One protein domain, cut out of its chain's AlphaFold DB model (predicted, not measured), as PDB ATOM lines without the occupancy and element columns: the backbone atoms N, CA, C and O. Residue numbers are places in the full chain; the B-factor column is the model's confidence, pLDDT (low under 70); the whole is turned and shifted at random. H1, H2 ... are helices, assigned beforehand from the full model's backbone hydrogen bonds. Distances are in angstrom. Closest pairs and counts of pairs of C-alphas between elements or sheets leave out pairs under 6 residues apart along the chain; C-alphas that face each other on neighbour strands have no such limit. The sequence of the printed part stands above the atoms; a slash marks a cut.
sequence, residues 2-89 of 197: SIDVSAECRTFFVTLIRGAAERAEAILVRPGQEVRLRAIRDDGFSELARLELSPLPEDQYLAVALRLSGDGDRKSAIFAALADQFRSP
ATOM      1  N   SER A   2      25.032  56.409  -5.830       35.69
ATOM      2  CA  SER A   2      25.346  55.835  -4.519       35.69
ATOM      3  C   SER A   2      24.230  56.247  -3.569       35.69
ATOM      4  O   SER A   2      24.098  57.419  -3.232       35.69
ATOM      5  N   ILE A   3      23.353  55.306  -3.251       47.72
ATOM      6  CA  ILE A   3      22.323  55.486  -2.237       47.72
ATOM      7  C   ILE A   3      23.033  55.577  -0.883       47.72
ATOM      8  O   ILE A   3      23.782  54.664  -0.533       47.72
ATOM      9  N   ASP A   4      22.790  56.647  -0.122       63.75
ATOM     10  CA  ASP A   4      23.199  56.701   1.281       63.75
ATOM     11  C   ASP A   4      22.306  55.749   2.085       63.75
ATOM     12  O   ASP A   4      21.213  56.099   2.537       63.75
ATOM     13  N   VAL A   5      22.784  54.514   2.241       63.25
ATOM     14  CA  VAL A   5      22.130  53.463   3.031       63.25
ATOM     15  C   VAL A   5      21.825  53.963   4.447       63.25
ATOM     16  O   VAL A   5      20.814  53.571   5.020       63.25
ATOM     17  N   SER A   6      22.614  54.898   4.990       75.88
ATOM     18  CA  SER A   6      22.364  55.500   6.301       75.88
ATOM     19  C   SER A   6      21.086  56.348   6.322       75.88
ATOM     20  O   SER A   6      20.278  56.231   7.245       75.88
ATOM     21  N   ALA A   7      20.854  57.177   5.299       82.69
ATOM     22  CA  ALA A   7      19.639  57.987   5.181       82.69
ATOM     23  C   ALA A   7      18.383  57.135   4.938       82.69
ATOM     24  O   ALA A   7      17.326  57.402   5.521       82.69
ATOM     25  N   GLU A   8      18.497  56.079   4.130       86.56
ATOM     26  CA  GLU A   8      17.393  55.138   3.915       86.56
ATOM     27  C   GLU A   8      17.077  54.335   5.174       86.56
ATOM     28  O   GLU A   8      15.907  54.212   5.530       86.56
ATOM     29  N   CYS A   9      18.094  53.863   5.902       86.06
ATOM     30  CA  CYS A   9      17.908  53.204   7.193       86.06
ATOM     31  C   CYS A   9      17.218  54.127   8.205       86.06
ATOM     32  O   CYS A   9      16.302  53.677   8.890       86.06
ATOM     33  N   ARG A  10      17.588  55.416   8.269       88.00
ATOM     34  CA  ARG A  10      16.889  56.402   9.115       88.00
ATOM     35  C   ARG A  10      15.422  56.556   8.719       88.00
ATOM     36  O   ARG A  10      14.553  56.542   9.585       88.00
ATOM     37  N   THR A  11      15.137  56.672   7.425       91.44
ATOM     38  CA  THR A  11      13.757  56.797   6.923       91.44
ATOM     39  C   THR A  11      12.939  55.550   7.255       91.44
ATOM     40  O   THR A  11      11.841  55.649   7.794       91.44
ATOM     41  N   PHE A  12      13.506  54.369   7.005       91.44
ATOM     42  CA  PHE A  12      12.891  53.086   7.326       91.44
ATOM     43  C   PHE A  12      12.605  52.941   8.822       91.44
ATOM     44  O   PHE A  12      11.514  52.533   9.211       91.44
ATOM     45  N   PHE A  13      13.555  53.345   9.659       92.06
ATOM     46  CA  PHE A  13      13.404  53.363  11.104       92.06
ATOM     47  C   PHE A  13      12.255  54.270  11.571       92.06
ATOM     48  O   PHE A  13      11.432  53.851  12.385       92.06
ATOM     49  N   VAL A  14      12.140  55.484  11.020       92.44
ATOM     50  CA  VAL A  14      11.019  56.391  11.324       92.44
ATOM     51  C   VAL A  14       9.681  55.777  10.907       92.44
ATOM     52  O   VAL A  14       8.716  55.862  11.666       92.44
ATOM     53  N   THR A  15       9.618  55.118   9.745       93.44
ATOM     54  CA  THR A  15       8.417  54.395   9.296       93.44
ATOM     55  C   THR A  15       8.040  53.269  10.258       93.44
ATOM     56  O   THR A  15       6.865  53.128  10.590       93.44
ATOM     57  N   LEU A  16       9.017  52.503  10.755       94.62
ATOM     58  CA  LEU A  16       8.782  51.436  11.734       94.62
ATOM     59  C   LEU A  16       8.234  51.978  13.058       94.62
ATOM     60  O   LEU A  16       7.246  51.448  13.564       94.62
ATOM     61  N   ILE A  17       8.828  53.049  13.595       94.12
ATOM     62  CA  ILE A  17       8.328  53.694  14.819       94.12
ATOM     63  C   ILE A  17       6.907  54.215  14.616       94.12
ATOM     64  O   ILE A  17       6.049  54.003  15.472       94.12
ATOM     65  N   ARG A  18       6.647  54.894  13.494       94.75
ATOM     66  CA  ARG A  18       5.321  55.439  13.195       94.75
ATOM     67  C   ARG A  18       4.276  54.333  13.101       94.75
ATOM     68  O   ARG A  18       3.270  54.408  13.797       94.75
ATOM     69  N   GLY A  19       4.550  53.283  12.331       95.12
ATOM     70  CA  GLY A  19       3.639  52.146  12.209       95.12
ATOM     71  C   GLY A  19       3.413  51.422  13.539       95.12
ATOM     72  O   GLY A  19       2.299  50.987  13.822       95.12
ATOM     73  N   ALA A  20       4.435  51.322  14.394       95.62
ATOM     74  CA  ALA A  20       4.284  50.772  15.738       95.62
ATOM     75  C   ALA A  20       3.388  51.646  16.630       95.62
ATOM     76  O   ALA A  20       2.525  51.108  17.322       95.62
ATOM     77  N   ALA A  21       3.558  52.972  16.586       93.44
ATOM     78  CA  ALA A  21       2.712  53.912  17.317       93.44
ATOM     79  C   ALA A  21       1.251  53.821  16.865       93.44
ATOM     80  O   ALA A  21       0.381  53.584  17.693       93.44
ATOM     81  N   GLU A  22       0.991  53.910  15.560       93.44
ATOM     82  CA  GLU A  22      -0.358  53.825  14.986       93.44
ATOM     83  C   GLU A  22      -1.051  52.503  15.356       93.44
ATOM     84  O   GLU A  22      -2.217  52.485  15.758       93.44
ATOM     85  N   ARG A  23      -0.324  51.377  15.289       94.19
ATOM     86  CA  ARG A  23      -0.842  50.065  15.713       94.19
ATOM     87  C   ARG A  23      -1.135  50.024  17.212       94.19
ATOM     88  O   ARG A  23      -2.162  49.474  17.605       94.19
ATOM     89  N   ALA A  24      -0.257  50.577  18.047       92.69
ATOM     90  CA  ALA A  24      -0.471  50.639  19.489       92.69
ATOM     91  C   ALA A  24      -1.693  51.500  19.837       92.69
ATOM     92  O   ALA A  24      -2.543  51.054  20.606       92.69
ATOM     93  N   GLU A  25      -1.831  52.675  19.221       90.19
ATOM     94  CA  GLU A  25      -2.994  53.554  19.379       90.19
ATOM     95  C   GLU A  25      -4.282  52.820  18.988       90.19
ATOM     96  O   GLU A  25      -5.221  52.755  19.782       90.19
ATOM     97  N   ALA A  26      -4.304  52.166  17.823       90.62
ATOM     98  CA  ALA A  26      -5.462  51.401  17.364       90.62
ATOM     99  C   ALA A  26      -5.869  50.271  18.328       90.62
ATOM    100  O   ALA A  26      -7.060  49.993  18.495       90.62
ATOM    101  N   ILE A  27      -4.898  49.619  18.978       90.81
ATOM    102  CA  ILE A  27      -5.166  48.603  20.003       90.81
ATOM    103  C   ILE A  27      -5.740  49.266  21.263       90.81
ATOM    104  O   ILE A  27      -6.766  48.825  21.778       90.81
ATOM    105  N   LEU A  28      -5.116  50.336  21.751       87.50
ATOM    106  CA  LEU A  28      -5.425  50.954  23.043       87.50
ATOM    107  C   LEU A  28      -6.686  51.830  23.043       87.50
ATOM    108  O   LEU A  28      -7.230  52.111  24.111       87.50
ATOM    109  N   VAL A  29      -7.199  52.212  21.870       86.50
ATOM    110  CA  VAL A  29      -8.507  52.881  21.726       86.50
ATOM    111  C   VAL A  29      -9.645  52.037  22.312       86.50
ATOM    112  O   VAL A  29     -10.651  52.577  22.772       86.50
ATOM    113  N   ARG A  30      -9.513  50.706  22.323       83.38
ATOM    114  CA  ARG A  30     -10.552  49.814  22.846       83.38
ATOM    115  C   ARG A  30     -10.415  49.645  24.369       83.38
ATOM    116  O   ARG A  30      -9.338  49.272  24.843       83.38
ATOM    117  N   PRO A  31     -11.501  49.817  25.149       79.19
ATOM    118  CA  PRO A  31     -11.477  49.582  26.591       79.19
ATOM    119  C   PRO A  31     -10.980  48.176  26.954       79.19
ATOM    120  O   PRO A  31     -11.291  47.193  26.278       79.19
ATOM    121  N   GLY A  32     -10.193  48.077  28.028       81.94
ATOM    122  CA  GLY A  32      -9.711  46.803  28.576       81.94
ATOM    123  C   GLY A  32      -8.604  46.099  27.776       81.94
ATOM    124  O   GLY A  32      -8.127  45.050  28.213       81.94
ATOM    125  N   GLN A  33      -8.144  46.648  26.642       86.00
ATOM    126  CA  GLN A  33      -7.065  46.011  25.870       86.00
ATOM    127  C   GLN A  33      -5.739  45.966  26.625       86.00
ATOM    128  O   GLN A  33      -5.022  44.981  26.517       86.00
ATOM    129  N   GLU A  34      -5.441  46.964  27.454       82.81
ATOM    130  CA  GLU A  34      -4.241  46.974  28.299       82.81
ATOM    131  C   GLU A  34      -4.158  45.762  29.238       82.81
ATOM    132  O   GLU A  34      -3.074  45.218  29.465       82.81
ATOM    133  N   VAL A  35      -5.304  45.322  29.767       84.81
ATOM    134  CA  VAL A  35      -5.406  44.122  30.607       84.81
ATOM    135  C   VAL A  35      -5.267  42.876  29.736       84.81
ATOM    136  O   VAL A  35      -4.473  41.990  30.042       84.81
ATOM    137  N   ARG A  36      -5.971  42.829  28.598       86.50
ATOM    138  CA  ARG A  36      -5.926  41.694  27.662       86.50
ATOM    139  C   ARG A  36      -4.530  41.443  27.084       86.50
ATOM    140  O   ARG A  36      -4.164  40.290  26.885       86.50
ATOM    141  N   LEU A  37      -3.757  42.493  26.816       88.81
ATOM    142  CA  LEU A  37      -2.389  42.388  26.301       88.81
ATOM    143  C   LEU A  37      -1.439  41.722  27.299       88.81
ATOM    144  O   LEU A  37      -0.497  41.049  26.880       88.81
ATOM    145  N   ARG A  38      -1.687  41.916  28.601       87.12
ATOM    146  CA  ARG A  38      -0.887  41.363  29.703       87.12
ATOM    147  C   ARG A  38      -1.430  40.037  30.233       87.12
ATOM    148  O   ARG A  38      -0.685  39.305  30.875       87.12
ATOM    149  N   ALA A  39      -2.691  39.717  29.950       89.56
ATOM    150  CA  ALA A  39      -3.312  38.463  30.347       89.56
ATOM    151  C   ALA A  39      -2.576  37.263  29.733       89.56
ATOM    152  O   ALA A  39      -2.340  37.210  28.523       89.56
ATOM    153  N   ILE A  40      -2.220  36.304  30.584       91.81
ATOM    154  CA  ILE A  40      -1.600  35.041  30.189       91.81
ATOM    155  C   ILE A  40      -2.693  34.127  29.627       91.81
ATOM    156  O   ILE A  40      -3.748  33.977  30.243       91.81
ATOM    157  N   ARG A  41      -2.455  33.553  28.443       91.44
ATOM    158  CA  ARG A  41      -3.337  32.546  27.834       91.44
ATOM    159  C   ARG A  41      -2.912  31.131  28.238       91.44
ATOM    160  O   ARG A  41      -1.881  30.955  28.880       91.44
ATOM    161  N   ASP A  42      -3.683  30.134  27.818       89.50
ATOM    162  CA  ASP A  42      -3.490  28.716  28.168       89.50
ATOM    163  C   ASP A  42      -2.100  28.161  27.812       89.50
ATOM    164  O   ASP A  42      -1.617  27.230  28.449       89.50
ATOM    165  N   ASP A  43      -1.427  28.750  26.822       90.44
ATOM    166  CA  ASP A  43      -0.063  28.392  26.415       90.44
ATOM    167  C   ASP A  43       1.038  29.067  27.254       90.44
ATOM    168  O   ASP A  43       2.222  28.938  26.945       90.44
ATOM    169  N   GLY A  44       0.665  29.806  28.299       91.56
ATOM    170  CA  GLY A  44       1.589  30.492  29.196       91.56
ATOM    171  C   GLY A  44       2.094  31.843  28.682       91.56
ATOM    172  O   GLY A  44       2.888  32.484  29.373       91.56
ATOM    173  N   PHE A  45       1.629  32.321  27.522       91.94
ATOM    174  CA  PHE A  45       2.083  33.591  26.946       91.94
ATOM    175  C   PHE A  45       0.975  34.644  26.878       91.94
ATOM    176  O   PHE A  45      -0.166  34.382  26.478       91.94
ATOM    177  N   SER A  46       1.342  35.880  27.214       93.69
ATOM    178  CA  SER A  46       0.544  37.069  26.914       93.69
ATOM    179  C   SER A  46       0.795  37.546  25.480       93.69
ATOM    180  O   SER A  46       1.797  37.188  24.860       93.69
ATOM    181  N   GLU A  47      -0.098  38.370  24.928       92.88
ATOM    182  CA  GLU A  47       0.109  38.936  23.584       92.88
ATOM    183  C   GLU A  47       1.368  39.796  23.523       92.88
ATOM    184  O   GLU A  47       2.103  39.749  22.540       92.88
ATOM    185  N   LEU A  48       1.646  40.541  24.596       92.88
ATOM    186  CA  LEU A  48       2.866  41.328  24.691       92.88
ATOM    187  C   LEU A  48       4.109  40.424  24.666       92.88
ATOM    188  O   LEU A  48       5.030  40.681  23.897       92.88
ATOM    189  N   ALA A  49       4.102  39.313  25.412       93.12
ATOM    190  CA  ALA A  49       5.201  38.348  25.389       93.12
ATOM    191  C   ALA A  49       5.402  37.726  23.994       93.12
ATOM    192  O   ALA A  49       6.538  37.526  23.568       93.12
ATOM    193  N   ARG A  50       4.323  37.467  23.241       94.62
ATOM    194  CA  ARG A  50       4.422  36.975  21.853       94.62
ATOM    195  C   ARG A  50       5.123  37.977  20.934       94.62
ATOM    196  O   ARG A  50       5.977  37.571  20.148       94.62
ATOM    197  N   LEU A  51       4.815  39.270  21.058       95.69
ATOM    198  CA  LEU A  51       5.500  40.319  20.295       95.69
ATOM    199  C   LEU A  51       6.999  40.373  20.623       95.69
ATOM    200  O   LEU A  51       7.831  40.484  19.730       95.69
ATOM    201  N   GLU A  52       7.354  40.224  21.898       94.81
ATOM    202  CA  GLU A  52       8.746  40.246  22.368       94.81
ATOM    203  C   GLU A  52       9.558  39.029  21.911       94.81
ATOM    204  O   GLU A  52      10.783  39.110  21.771       94.81
ATOM    205  N   LEU A  53       8.876  37.913  21.644       94.06
ATOM    206  CA  LEU A  53       9.472  36.705  21.086       94.06
ATOM    207  C   LEU A  53       9.608  36.750  19.557       94.06
ATOM    208  O   LEU A  53      10.439  36.011  19.022       94.06
ATOM    209  N   SER A  54       8.864  37.619  18.865       94.88
ATOM    210  CA  SER A  54       8.942  37.784  17.408       94.88
ATOM    211  C   SER A  54      10.284  38.391  16.980       94.88
ATOM    212  O   SER A  54      10.708  39.402  17.539       94.88
ATOM    213  N   PRO A  55      10.983  37.845  15.970       95.62
ATOM    214  CA  PRO A  55      12.239  38.419  15.494       95.62
ATOM    215  C   PRO A  55      12.048  39.622  14.547       95.62
ATOM    216  O   PRO A  55      13.035  40.161  14.037       95.62
ATOM    217  N   LEU A  56      10.804  40.031  14.278       95.94
ATOM    218  CA  LEU A  56      10.475  41.104  13.339       95.94
ATOM    219  C   LEU A  56      10.531  42.484  14.013       95.94
ATOM    220  O   LEU A  56      10.008  42.645  15.119       95.94
ATOM    221  N   PRO A  57      11.126  43.508  13.372       95.25
ATOM    222  CA  PRO A  57      11.229  44.832  13.970       95.25
ATOM    223  C   PRO A  57       9.868  45.478  14.207       95.25
ATOM    224  O   PRO A  57       9.687  46.145  15.221       95.25
ATOM    225  N   GLU A  58       8.902  45.246  13.320       95.12
ATOM    226  CA  GLU A  58       7.537  45.753  13.444       95.12
ATOM    227  C   GLU A  58       6.885  45.327  14.767       95.12
ATOM    228  O   GLU A  58       6.201  46.129  15.405       95.12
ATOM    229  N   ASP A  59       7.120  44.089  15.203       96.94
ATOM    230  CA  ASP A  59       6.554  43.551  16.443       96.94
ATOM    231  C   ASP A  59       7.337  44.009  17.674       96.94
ATOM    232  O   ASP A  59       6.747  44.327  18.704       96.94
ATOM    233  N   GLN A  60       8.661  44.120  17.560       97.19
ATOM    234  CA  GLN A  60       9.513  44.608  18.644       97.19
ATOM    235  C   GLN A  60       9.235  46.072  18.980       97.19
ATOM    236  O   GLN A  60       9.108  46.418  20.153       97.19
ATOM    237  N   TYR A  61       9.096  46.938  17.971       96.94
ATOM    238  CA  TYR A  61       8.726  48.334  18.203       96.94
ATOM    239  C   TYR A  61       7.290  48.462  18.707       96.94
ATOM    240  O   TYR A  61       7.040  49.294  19.577       96.94
ATOM    241  N   LEU A  62       6.365  47.615  18.240       96.62
ATOM    242  CA  LEU A  62       5.014  47.560  18.798       96.62
ATOM    243  C   LEU A  62       5.033  47.155  20.279       96.62
ATOM    244  O   LEU A  62       4.342  47.771  21.087       96.62
ATOM    245  N   ALA A  63       5.854  46.178  20.668       95.94
ATOM    246  CA  ALA A  63       6.009  45.795  22.069       95.94
ATOM    247  C   ALA A  63       6.529  46.960  22.929       95.94
ATOM    248  O   ALA A  63       5.988  47.213  24.006       95.94
ATOM    249  N   VAL A  64       7.525  47.719  22.446       95.25
ATOM    250  CA  VAL A  64       7.997  48.940  23.131       95.25
ATOM    251  C   VAL A  64       6.866  49.962  23.259       95.25
ATOM    252  O   VAL A  64       6.643  50.489  24.346       95.25
ATOM    253  N   ALA A  65       6.124  50.209  22.179       93.50
ATOM    254  CA  ALA A  65       5.021  51.167  22.147       93.50
ATOM    255  C   ALA A  65       3.943  50.839  23.193       93.50
ATOM    256  O   ALA A  65       3.511  51.703  23.959       93.50
ATOM    257  N   LEU A  66       3.549  49.565  23.263       92.00
ATOM    258  CA  LEU A  66       2.548  49.074  24.208       92.00
ATOM    259  C   LEU A  66       3.039  49.128  25.661       92.00
ATOM    260  O   LEU A  66       2.246  49.438  26.548       92.00
ATOM    261  N   ARG A  67       4.334  48.879  25.916       90.19
ATOM    262  CA  ARG A  67       4.929  49.041  27.254       90.19
ATOM    263  C   ARG A  67       4.920  50.501  27.704       90.19
ATOM    264  O   ARG A  67       4.423  50.783  28.787       90.19
ATOM    265  N   LEU A  68       5.384  51.422  26.854       87.50
ATOM    266  CA  LEU A  68       5.432  52.859  27.162       87.50
ATOM    267  C   LEU A  68       4.049  53.450  27.459       87.50
ATOM    268  O   LEU A  68       3.923  54.350  28.282       87.50
ATOM    269  N   SER A  69       3.009  52.923  26.813       82.19
ATOM    270  CA  SER A  69       1.624  53.360  27.025       82.19
ATOM    271  C   SER A  69       1.027  52.866  28.347       82.19
ATOM    272  O   SER A  69      -0.006  53.360  28.787       82.19
ATOM    273  N   GLY A  70       1.654  51.863  28.961       71.56
ATOM    274  CA  GLY A  70       1.193  51.206  30.174       71.56
ATOM    275  C   GLY A  70       1.657  51.836  31.487       71.56
ATOM    276  O   GLY A  70       1.102  51.477  32.521       71.56
ATOM    277  N   ASP A  71       2.634  52.747  31.453       63.78
ATOM    278  CA  ASP A  71       3.319  53.303  32.635       63.78
ATOM    279  C   ASP A  71       2.680  54.604  33.188       63.78
ATOM    280  O   ASP A  71       3.337  55.415  33.837       63.78
ATOM    281  N   GLY A  72       1.365  54.781  33.002       53.69
ATOM    282  CA  GLY A  72       0.560  55.846  33.627       53.69
ATOM    283  C   GLY A  72       0.464  57.151  32.824       53.69
ATOM    284  O   GLY A  72       1.427  57.523  32.164       53.69
ATOM    285  N   ASP A  73      -0.719  57.796  32.880       49.81
ATOM    286  CA  ASP A  73      -1.228  59.104  32.364       49.81
ATOM    287  C   ASP A  73      -0.756  59.664  30.998       49.81
ATOM    288  O   ASP A  73      -1.351  60.584  30.437       49.81
ATOM    289  N   ARG A  74       0.259  59.071  30.376       53.19
ATOM    290  CA  ARG A  74       0.826  59.410  29.074       53.19
ATOM    291  C   ARG A  74       0.090  58.653  27.978       53.19
ATOM    292  O   ARG A  74       0.687  57.932  27.189       53.19
ATOM    293  N   LYS A  75      -1.220  58.877  27.874       53.53
ATOM    294  CA  LYS A  75      -1.915  58.663  26.590       53.53
ATOM    295  C   LYS A  75      -1.550  59.744  25.558       53.53
ATOM    296  O   LYS A  75      -1.988  59.678  24.415       53.53
ATOM    297  N   SER A  76      -0.725  60.730  25.933       55.72
ATOM    298  CA  SER A  76      -0.165  61.736  25.032       55.72
ATOM    299  C   SER A  76       0.880  61.127  24.082       55.72
ATOM    300  O   SER A  76       1.977  60.769  24.511       55.72
ATOM    301  N   ALA A  77       0.501  61.051  22.801       80.38
ATOM    302  CA  ALA A  77       1.275  60.708  21.603       80.38
ATOM    303  C   ALA A  77       2.322  59.589  21.785       80.38
ATOM    304  O   ALA A  77       3.512  59.857  21.958       80.38
ATOM    305  N   ILE A  78       1.891  58.328  21.640       88.50
ATOM    306  CA  ILE A  78       2.755  57.128  21.672       88.50
ATOM    307  C   ILE A  78       3.956  57.283  20.729       88.50
ATOM    308  O   ILE A  78       5.079  56.906  21.066       88.50
ATOM    309  N   PHE A  79       3.741  57.910  19.570       90.25
ATOM    310  CA  PHE A  79       4.812  58.244  18.636       90.25
ATOM    311  C   PHE A  79       5.908  59.113  19.264       90.25
ATOM    312  O   PHE A  79       7.087  58.828  19.076       90.25
ATOM    313  N   ALA A  80       5.545  60.153  20.020       88.94
ATOM    314  CA  ALA A  80       6.512  61.035  20.667       88.94
ATOM    315  C   ALA A  80       7.305  60.292  21.750       88.94
ATOM    316  O   ALA A  80       8.515  60.476  21.841       88.94
ATOM    317  N   ALA A  81       6.654  59.408  22.513       89.44
ATOM    318  CA  ALA A  81       7.324  58.571  23.508       89.44
ATOM    319  C   ALA A  81       8.326  57.594  22.866       89.44
ATOM    320  O   ALA A  81       9.452  57.463  23.341       89.44
ATOM    321  N   LEU A  82       7.962  56.953  21.749       91.38
ATOM    322  CA  LEU A  82       8.902  56.129  20.982       91.38
ATOM    323  C   LEU A  82      10.039  56.969  20.394       91.38
ATOM    324  O   LEU A  82      11.204  56.599  20.506       91.38
ATOM    325  N   ALA A  83       9.727  58.107  19.778       91.19
ATOM    326  CA  ALA A  83      10.741  58.988  19.215       91.19
ATOM    327  C   ALA A  83      11.736  59.454  20.291       91.19
ATOM    328  O   ALA A  83      12.934  59.498  20.026       91.19
ATOM    329  N   ASP A  84      11.259  59.736  21.505       90.06
ATOM    330  CA  ASP A  84      12.085  60.079  22.664       90.06
ATOM    331  C   ASP A  84      12.972  58.907  23.110       90.06
ATOM    332  O   ASP A  84      14.192  59.062  23.179       90.06
ATOM    333  N   GLN A  85      12.387  57.713  23.284       90.19
ATOM    334  CA  GLN A  85      13.093  56.472  23.643       90.19
ATOM    335  C   GLN A  85      14.270  56.174  22.705       90.19
ATOM    336  O   GLN A  85      15.301  55.635  23.120       90.19
ATOM    337  N   PHE A  86      14.117  56.509  21.424       91.44
ATOM    338  CA  PHE A  86      15.114  56.225  20.404       91.44
ATOM    339  C   PHE A  86      15.930  57.438  19.937       91.44
ATOM    340  O   PHE A  86      16.803  57.271  19.081       91.44
ATOM    341  N   ARG A  87      15.697  58.630  20.505       90.19
ATOM    342  CA  ARG A  87      16.344  59.884  20.085       90.19
ATOM    343  C   ARG A  87      17.863  59.808  20.178       90.19
ATOM    344  O   ARG A  87      18.565  60.231  19.264       90.19
ATOM    345  N   SER A  88      18.360  59.284  21.293       86.88
ATOM    346  CA  SER A  88      19.791  59.144  21.547       86.88
ATOM    347  C   SER A  88      20.260  57.733  21.195       86.88
ATOM    348  O   SER A  88      19.546  56.768  21.485       86.88
ATOM    349  N   PRO A  89      21.454  57.577  20.594       87.19
ATOM    350  CA  PRO A  89      22.024  56.257  20.362       87.19
ATOM    351  C   PRO A  89      22.220  55.518  21.698       87.19
ATOM    352  O   PRO A  89      22.494  56.156  22.719       87.19
TER     353      PRO A  89
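AT A GLANCE: This is residues 2 to 89 of the 197 residues of an uncharacterized protein of Sphingobium sp. Cam5-1 (UniProt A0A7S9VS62). A long helix, H1, runs past a small cluster of shorter helices and sticks out of it at its beginning, where residues 2 to 12, of which 5 to 12 belong to H1, stand free. H4 is in the middle of the cluster and crosses H1; H5 folds back along H1, H3 packs on H4 away from H1 and H5, and the short H2 packs on H3 near the last residues of H1. The printed part has 88 residues with five named helices, in the order H1, H2, H3, H4, H5, and no named strand; the class is all helix. It is only just compact, close to loose, with a radius of gyration of the C-alphas of 14.3 A, and elongated, spanning 51 by 30 by 21 A.

HOW THE PARTS SIT: H1, residues 5 to 28, touches H4, residues 57 to 68, with residues 16 to 24 alone. Their closest C-alphas, those of Ala 20 and Leu 62, are 4.5 A apart, and they run the same way at a steep tilt of 51 degrees. H5, residues 78 to 87, touches H1, and the closest C-alphas, of Ala 21 and Phe 79, are 5.0 A apart. These two run opposite ways at a shallow tilt of 34 degrees, only just short of steep. H4 is the hub, touching three other helices. It touches H5 with residues 64 to 68 alone, closest at the C-alphas of Ala 65 and Ile 78, 6.4 A; their lines are only just about perpendicular, at 72 degrees. H4 also touches H3, residues 47 to 53, at a steep tilt of 49 degrees, opposite ways, with the closest C-alphas, of Leu 51 and Asp 59, 5.1 A apart. H3 touches H2, residues 33 to 38, closest at the C-alphas of Leu 37 and Glu 47, 5.1 A. H2 and H4 are near each other; H1 and H3 are apart. The helix packing is mostly crossed, with 1 of 5 touching pairs at a shallow tilt. Every O i to N i+4 pair is within hydrogen-bond range in H1, H3, H4 and H5; in H2 it is 1 of 2.

IN THESE COORDINATES: H1 begins at C-alpha 5, (22.130, 53.463, 3.031), and is 34.1 A long. H2 measures 8.6 A and H3 9.9 A. H4 is 16.5 A long, beginning at C-alpha 57, (11.229, 44.832, 13.970). H5 is 14.0 A long and ends at C-alpha 87, (16.344, 59.884, 20.085).

THE WHOLE: The two C-alphas farthest apart, of Ser 2 and Asp 42, are 51.3 A apart; without residues 2 to 12 the body spans 38 by 29 by 18 A. The printed part has no cut and no long link. The mean pLDDT of the printed part is 86.3, with residues 2 to 5 and 71 to 76 under 70.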